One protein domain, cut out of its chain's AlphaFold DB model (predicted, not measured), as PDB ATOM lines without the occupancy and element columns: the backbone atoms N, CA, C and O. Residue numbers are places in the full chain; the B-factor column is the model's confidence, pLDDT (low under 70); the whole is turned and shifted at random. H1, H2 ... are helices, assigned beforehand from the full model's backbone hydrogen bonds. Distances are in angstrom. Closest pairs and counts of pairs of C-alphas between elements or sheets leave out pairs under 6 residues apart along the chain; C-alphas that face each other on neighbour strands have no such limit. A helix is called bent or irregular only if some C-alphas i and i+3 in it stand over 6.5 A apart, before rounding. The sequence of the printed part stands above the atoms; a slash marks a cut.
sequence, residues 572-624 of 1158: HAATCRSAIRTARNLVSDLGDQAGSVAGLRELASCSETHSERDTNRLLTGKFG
ATOM      1  N   HIS A 572     160.508 159.120 175.627       41.72
ATOM      2  CA  HIS A 572     160.413 157.944 174.750       41.72
ATOM      3  C   HIS A 572     161.593 157.842 173.745       41.72
ATOM      4  O   HIS A 572     161.516 157.062 172.788       41.72
ATOM      5  N   ALA A 573     162.639 158.670 173.884       52.78
ATOM      6  CA  ALA A 573     163.754 158.797 172.946       52.78
ATOM      7  C   ALA A 573     164.716 157.606 172.937       52.78
ATOM      8  O   ALA A 573     165.061 157.115 171.860       52.78
ATOM      9  N   ALA A 574     165.106 157.123 174.116       70.75
ATOM     10  CA  ALA A 574     166.165 156.133 174.259       70.75
ATOM     11  C   ALA A 574     165.834 154.774 173.606       70.75
ATOM     12  O   ALA A 574     164.708 154.259 173.657       70.75
ATOM     13  N   THR A 575     166.857 154.144 173.029       85.75
ATOM     14  CA  THR A 575     166.870 152.696 172.767       85.75
ATOM     15  C   THR A 575     167.104 151.949 174.083       85.75
ATOM     16  O   THR A 575     167.693 152.515 175.006       85.75
ATOM     17  N   CYS A 576     166.707 150.675 174.199       90.81
ATOM     18  CA  CYS A 576     167.023 149.916 175.418       90.81
ATOM     19  C   CYS A 576     168.544 149.819 175.660       90.81
ATOM     20  O   CYS A 576     168.982 149.904 176.800       90.81
ATOM     21  N   ARG A 577     169.369 149.768 174.599       90.94
ATOM     22  CA  ARG A 577     170.838 149.859 174.704       90.94
ATOM     23  C   ARG A 577     171.311 151.177 175.332       90.94
ATOM     24  O   ARG A 577     172.182 151.153 176.192       90.94
ATOM     25  N   SER A 578     170.734 152.310 174.926       91.06
ATOM     26  CA  SER A 578     171.042 153.620 175.517       91.06
ATOM     27  C   SER A 578     170.650 153.670 176.996       91.06
ATOM     28  O   SER A 578     171.475 154.071 177.809       91.06
ATOM     29  N   ALA A 579     169.463 153.175 177.360       91.62
ATOM     30  CA  ALA A 579     169.023 153.123 178.755       91.62
ATOM     31  C   ALA A 579     169.948 152.266 179.643       91.62
ATOM     32  O   ALA A 579     170.245 152.660 180.766       91.62
ATOM     33  N   ILE A 580     170.452 151.135 179.131       95.00
ATOM     34  CA  ILE A 580     171.437 150.288 179.827       95.00
ATOM     35  C   ILE A 580     172.764 151.030 180.040       95.00
ATOM     36  O   ILE A 580     173.302 150.994 181.143       95.00
ATOM     37  N   ARG A 581     173.284 151.732 179.020       95.31
ATOM     38  CA  ARG A 581     174.509 152.546 179.162       95.31
ATOM     39  C   ARG A 581     174.327 153.640 180.210       95.31
ATOM     40  O   ARG A 581     175.120 153.722 181.136       95.31
ATOM     41  N   THR A 582     173.245 154.415 180.124       94.50
ATOM     42  CA  THR A 582     172.923 155.444 181.124       94.50
ATOM     43  C   THR A 582     172.789 154.849 182.528       94.50
ATOM     44  O   THR A 582     173.287 155.445 183.476       94.50
ATOM     45  N   ALA A 583     172.192 153.661 182.674       94.56
ATOM     46  CA  ALA A 583     172.121 152.972 183.959       94.56
ATOM     47  C   ALA A 583     173.506 152.567 184.491       94.56
ATOM     48  O   ALA A 583     173.764 152.769 185.672       94.56
ATOM     49  N   ARG A 584     174.418 152.054 183.651       96.81
ATOM     50  CA  ARG A 584     175.798 151.739 184.075       96.81
ATOM     51  C   ARG A 584     176.576 152.977 184.499       96.81
ATOM     52  O   ARG A 584     177.211 152.930 185.545       96.81
ATOM     53  N   ASN A 585     176.488 154.065 183.735       95.69
ATOM     54  CA  ASN A 585     177.124 155.331 184.100       95.69
ATOM     55  C   ASN A 585     176.604 155.802 185.467       95.69
ATOM     56  O   ASN A 585     177.396 155.963 186.381       95.69
ATOM     57  N   LEU A 586     175.281 155.853 185.665       93.75
ATOM     58  CA  LEU A 586     174.685 156.221 186.956       93.75
ATOM     59  C   LEU A 586     175.057 155.267 188.107       93.75
ATOM     60  O   LEU A 586     175.174 155.714 189.243       93.75
ATOM     61  N   VAL A 587     175.258 153.968 187.854       96.12
ATOM     62  CA  VAL A 587     175.784 153.032 188.870       96.12
ATOM     63  C   VAL A 587     177.249 153.335 189.203       96.12
ATOM     64  O   VAL A 587     177.623 153.232 190.367       96.12
ATOM     65  N   SER A 588     178.055 153.739 188.219       94.81
ATOM     66  CA  SER A 588     179.441 154.175 188.426       94.81
ATOM     67  C   SER A 588     179.515 155.499 189.196       94.81
ATOM     68  O   SER A 588     180.310 155.615 190.122       94.81
ATOM     69  N   ASP A 589     178.658 156.465 188.852       94.62
ATOM     70  CA  ASP A 589     178.616 157.803 189.458       94.62
ATOM     71  C   ASP A 589     178.108 157.771 190.914       94.62
ATOM     72  O   ASP A 589     178.535 158.570 191.745       94.62
ATOM     73  N   LEU A 590     177.177 156.859 191.231       92.75
ATOM     74  CA  LEU A 590     176.553 156.733 192.557       92.75
ATOM     75  C   LEU A 590     177.200 155.663 193.454       92.75
ATOM     76  O   LEU A 590     176.948 155.656 194.660       92.75
ATOM     77  N   GLY A 591     177.970 154.726 192.893       93.12
ATOM     78  CA  GLY A 591     178.621 153.633 193.624       93.12
ATOM     79  C   GLY A 591     177.651 152.835 194.505       93.12
ATOM     80  O   GLY A 591     176.715 152.184 194.022       93.12
ATOM     81  N   ASP A 592     177.847 152.899 195.823       89.62
ATOM     82  CA  ASP A 592     176.962 152.251 196.796       89.62
ATOM     83  C   ASP A 592     175.563 152.870 196.869       89.62
ATOM     84  O   ASP A 592     174.571 152.143 196.981       89.62
ATOM     85  N   GLN A 593     175.443 154.185 196.666       87.50
ATOM     86  CA  GLN A 593     174.146 154.868 196.645       87.50
ATOM     87  C   GLN A 593     173.261 154.406 195.479       87.50
ATOM     88  O   GLN A 593     172.037 154.531 195.560       87.50
ATOM     89  N   ALA A 594     173.829 153.785 194.437       84.56
ATOM     90  CA  ALA A 594     173.060 153.179 193.348       84.56
ATOM     91  C   ALA A 594     172.093 152.077 193.827       84.56
ATOM     92  O   ALA A 594     171.116 151.788 193.139       84.56
ATOM     93  N   GLY A 595     172.336 151.475 195.001       82.56
ATOM     94  CA  GLY A 595     171.412 150.527 195.631       82.56
ATOM     95  C   GLY A 595     170.095 151.157 196.105       82.56
ATOM     96  O   GLY A 595     169.087 150.462 196.169       82.56
ATOM     97  N   SER A 596     170.069 152.470 196.368       85.00
ATOM     98  CA  SER A 596     168.849 153.192 196.776       85.00
ATOM     99  C   SER A 596     167.849 153.415 195.633       85.00
ATOM    100  O   SER A 596     166.674 153.694 195.875       85.00
ATOM    101  N   VAL A 597     168.289 153.277 194.377       84.12
ATOM    102  CA  VAL A 597     167.454 153.476 193.187       84.12
ATOM    103  C   VAL A 597     166.981 152.116 192.671       84.12
ATOM    104  O   VAL A 597     167.678 151.437 191.914       84.12
ATOM    105  N   ALA A 598     165.779 151.714 193.088       84.12
ATOM    106  CA  ALA A 598     165.199 150.410 192.768       84.12
ATOM    107  C   ALA A 598     165.256 150.082 191.259       84.12
ATOM    108  O   ALA A 598     164.746 150.826 190.421       84.12
ATOM    109  N   GLY A 599     165.872 148.946 190.915       88.25
ATOM    110  CA  GLY A 599     166.007 148.462 189.539       88.25
ATOM    111  C   GLY A 599     167.157 149.060 188.720       88.25
ATOM    112  O   GLY A 599     167.388 148.599 187.599       88.25
ATOM    113  N   LEU A 600     167.892 150.054 189.238       92.31
ATOM    114  CA  LEU A 600     168.985 150.706 188.505       92.31
ATOM    115  C   LEU A 600     170.156 149.745 188.250       92.31
ATOM    116  O   LEU A 600     170.636 149.646 187.118       92.31
ATOM    117  N   ARG A 601     170.579 148.999 189.280       94.00
ATOM    118  CA  ARG A 601     171.675 148.019 189.188       94.00
ATOM    119  C   ARG A 601     171.328 146.864 188.241       94.00
ATOM    120  O   ARG A 601     172.175 146.443 187.457       94.00
ATOM    121  N   GLU A 602     170.082 146.394 188.232       95.12
ATOM    122  CA  GLU A 602     169.641 145.326 187.323       95.12
ATOM    123  C   GLU A 602     169.439 145.799 185.877       95.12
ATOM    124  O   GLU A 602     169.602 145.018 184.939       95.12
ATOM    125  N   LEU A 603     169.109 147.077 185.660       94.69
ATOM    126  CA  LEU A 603     169.100 147.657 184.315       94.69
ATOM    127  C   LEU A 603     170.531 147.835 183.789       94.69
ATOM    128  O   LEU A 603     170.790 147.548 182.621       94.69
ATOM    129  N   ALA A 604     171.467 148.240 184.649       95.56
ATOM    130  CA  ALA A 604     172.887 148.336 184.322       95.56
ATOM    131  C   ALA A 604     173.502 146.968 183.953       95.56
ATOM    132  O   ALA A 604     174.294 146.884 183.008       95.56
ATOM    133  N   SER A 605     173.102 145.884 184.631       95.56
ATOM    134  CA  SER A 605     173.586 144.519 184.357       95.56
ATOM    135  C   SER A 605     172.954 143.836 183.132       95.56
ATOM    136  O   SER A 605     173.366 142.737 182.759       95.56
ATOM    137  N   CYS A 606     171.993 144.469 182.449       96.69
ATOM    138  CA  CYS A 606     171.438 143.937 181.203       96.69
ATOM    139  C   CYS A 606     172.460 143.968 180.041       96.69
ATOM    140  O   CYS A 606     173.309 144.858 179.936       96.69
ATOM    141  N   SER A 607     172.343 143.015 179.108       94.31
ATOM    142  CA  SER A 607     173.185 142.945 177.903       94.31
ATOM    143  C   SER A 607     172.837 144.040 176.887       94.31
ATOM    144  O   SER A 607     171.671 144.252 176.562       94.31
ATOM    145  N   GLU A 608     173.836 144.685 176.280       92.25
ATOM    146  CA  GLU A 608     173.608 145.626 175.170       92.25
ATOM    147  C   GLU A 608     173.276 144.936 173.842       92.25
ATOM    148  O   GLU A 608     172.501 145.466 173.030       92.25
ATOM    149  N   THR A 609     173.852 143.754 173.625       88.81
ATOM    150  CA  THR A 609     173.647 142.892 172.453       88.81
ATOM    151  C   THR A 609     172.206 142.394 172.395       88.81
ATOM    152  O   THR A 609     171.603 142.333 171.324       88.81
ATOM    153  N   HIS A 610     171.611 142.123 173.560       89.94
ATOM    154  CA  HIS A 610     170.240 141.627 173.697       89.94
ATOM    155  C   HIS A 610     169.300 142.593 174.438       89.94
ATOM    156  O   HIS A 610     168.237 142.187 174.902       89.94
ATOM    157  N   SER A 611     169.654 143.878 174.493       92.00
ATOM    158  CA  SER A 611     168.970 144.938 175.253       92.00
ATOM    159  C   SER A 611     167.437 144.895 175.203       92.00
ATOM    160  O   SER A 611     166.796 144.741 176.234       92.00
ATOM    161  N   GLU A 612     166.822 144.933 174.020       90.81
ATOM    162  CA  GLU A 612     165.353 144.876 173.860       90.81
ATOM    163  C   GLU A 612     164.707 143.573 174.409       90.81
ATOM    164  O   GLU A 612     163.529 143.562 174.763       90.81
ATOM    165  N   ARG A 613     165.454 142.461 174.513       91.62
ATOM    166  CA  ARG A 613     164.997 141.212 175.156       91.62
ATOM    167  C   ARG A 613     165.118 141.304 176.673       91.62
ATOM    168  O   ARG A 613     164.164 140.972 177.376       91.62
ATOM    169  N   ASP A 614     166.279 141.725 177.160       93.31
ATOM    170  CA  ASP A 614     166.632 141.621 178.577       93.31
ATOM    171  C   ASP A 614     166.051 142.782 179.397       93.31
ATOM    172  O   ASP A 614     165.461 142.540 180.448       93.31
ATOM    173  N   THR A 615     166.013 144.002 178.849       93.12
ATOM    174  CA  THR A 615     165.231 145.112 179.416       93.12
ATOM    175  C   THR A 615     163.734 144.783 179.460       93.12
ATOM    176  O   THR A 615     163.079 145.104 180.446       93.12
ATOM    177  N   ASN A 616     163.167 144.087 178.461       93.12
ATOM    178  CA  ASN A 616     161.773 143.631 178.553       93.12
ATOM    179  C   ASN A 616     161.583 142.543 179.625       93.12
ATOM    180  O   ASN A 616     160.596 142.593 180.352       93.12
ATOM    181  N   ARG A 617     162.511 141.586 179.768       94.06
ATOM    182  CA  ARG A 617     162.472 140.600 180.868       94.06
ATOM    183  C   ARG A 617     162.508 141.285 182.237       94.06
ATOM    184  O   ARG A 617     161.739 140.902 183.111       94.06
ATOM    185  N   LEU A 618     163.333 142.317 182.400       93.62
ATOM    186  CA  LEU A 618     163.425 143.089 183.634       93.62
ATOM    187  C   LEU A 618     162.150 143.907 183.900       93.62
ATOM    188  O   LEU A 618     161.449 143.654 184.878       93.62
ATOM    189  N   LEU A 619     161.813 144.852 183.016       91.38
ATOM    190  CA  LEU A 619     160.694 145.779 183.218       91.38
ATOM    191  C   LEU A 619     159.347 145.051 183.282       91.38
ATOM    192  O   LEU A 619     158.566 145.290 184.196       91.38
ATOM    193  N   THR A 620     159.082 144.145 182.339       91.25
ATOM    194  CA  THR A 620     157.797 143.439 182.240       91.25
ATOM    195  C   THR A 620     157.737 142.229 183.176       91.25
ATOM    196  O   THR A 620     156.693 141.975 183.766       91.25
ATOM    197  N   GLY A 621     158.836 141.477 183.314       89.50
ATOM    198  CA  GLY A 621     158.867 140.207 184.050       89.50
ATOM    199  C   GLY A 621     159.233 140.319 185.533       89.50
ATOM    200  O   GLY A 621     158.603 139.648 186.343       89.50
ATOM    201  N   LYS A 622     160.213 141.160 185.907       91.81
ATOM    202  CA  LYS A 622     160.579 141.385 187.322       91.81
ATOM    203  C   LYS A 622     159.719 142.471 187.972       91.81
ATOM    204  O   LYS A 622     159.296 142.300 189.109       91.81
ATOM    205  N   PHE A 623     159.467 143.575 187.264       90.75
ATOM    206  CA  PHE A 623     158.826 144.767 187.844       90.75
ATOM    207  C   PHE A 623     157.365 145.004 187.422       90.75
ATOM    208  O   PHE A 623     156.725 145.901 187.960       90.75
ATOM    209  N   GLY A 624     156.815 144.229 186.480       92.38
ATOM    210  CA  GLY A 624     155.413 144.360 186.054       92.38
ATOM    211  C   GLY A 624     155.056 145.682 185.353       92.38
ATOM    212  O   GLY A 624     153.879 146.014 185.241       92.38
TER     213      GLY A 624
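This is residues 572 to 624 of the 1158 residues of the protein "Hypothetical protein" of Symbiodinium necroappetens (UniProt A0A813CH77). Two helices, H1 and H3, make a V whose corner lies where both begin, and the short helix H2 fills part of the opening, packed on H1. H1, the longest helix, kinks sharply near residue 590, and after it the chain folds back through H2 toward the corner, where H3 starts. The printed part has 53 residues with three named helices, H1, H2 and H3 in that order, and no named strand; the class is all helix. It is compact, with a radius of gyration of the C-alphas of 10.6 A and spans of 27 by 21 by 20 A.

H1, residues 576 to 596, has a kink of 114 degrees near residue 590. H2, residues 600 to 604, touches H1, with Arg 584 and Ala 604 closest, their C-alphas 4.5 A apart. H3, residues 611 to 622, touches H1 with residues 611 to 615 alone, and H1 touches it with residues 576 to 580 alone. The closest C-alphas of these two, those of Arg 577 and Ser 611, are 5.3 A apart. H1 and H3 run the same way at a steep tilt of 52 degrees. H2 and H3 only just touch, with 3 pairs of C-alphas within 8 A, the closest being those of Leu 603 and Thr 615 at 6.7 A. The O i to N i+4 pairs are within hydrogen-bond range throughout H2, in 12 of 17 cases in H1 and in 7 of 8 in H3.

H1 begins at C-alpha 576, (167.023, 149.916, 175.418), and is 21.7 A long; it is irregular, with C-alphas 589 and 592 9.3 A apart. H2 is 6.2 A long. H3 is 15.1 A long and ends at C-alpha 622, (160.579, 141.385, 187.322); it is neither bent nor irregular, but only just: C-alphas 619 and 622 are 6.0 A apart.

The two C-alphas farthest apart, those of His 572 and Asp 592, are 28.1 A apart. The printed part has no cut. The link from H1 to H2 is tight and that from H2 to H3 is short. The mean pLDDT of the printed part is 89.7, and residues 572 to 573 are under 70.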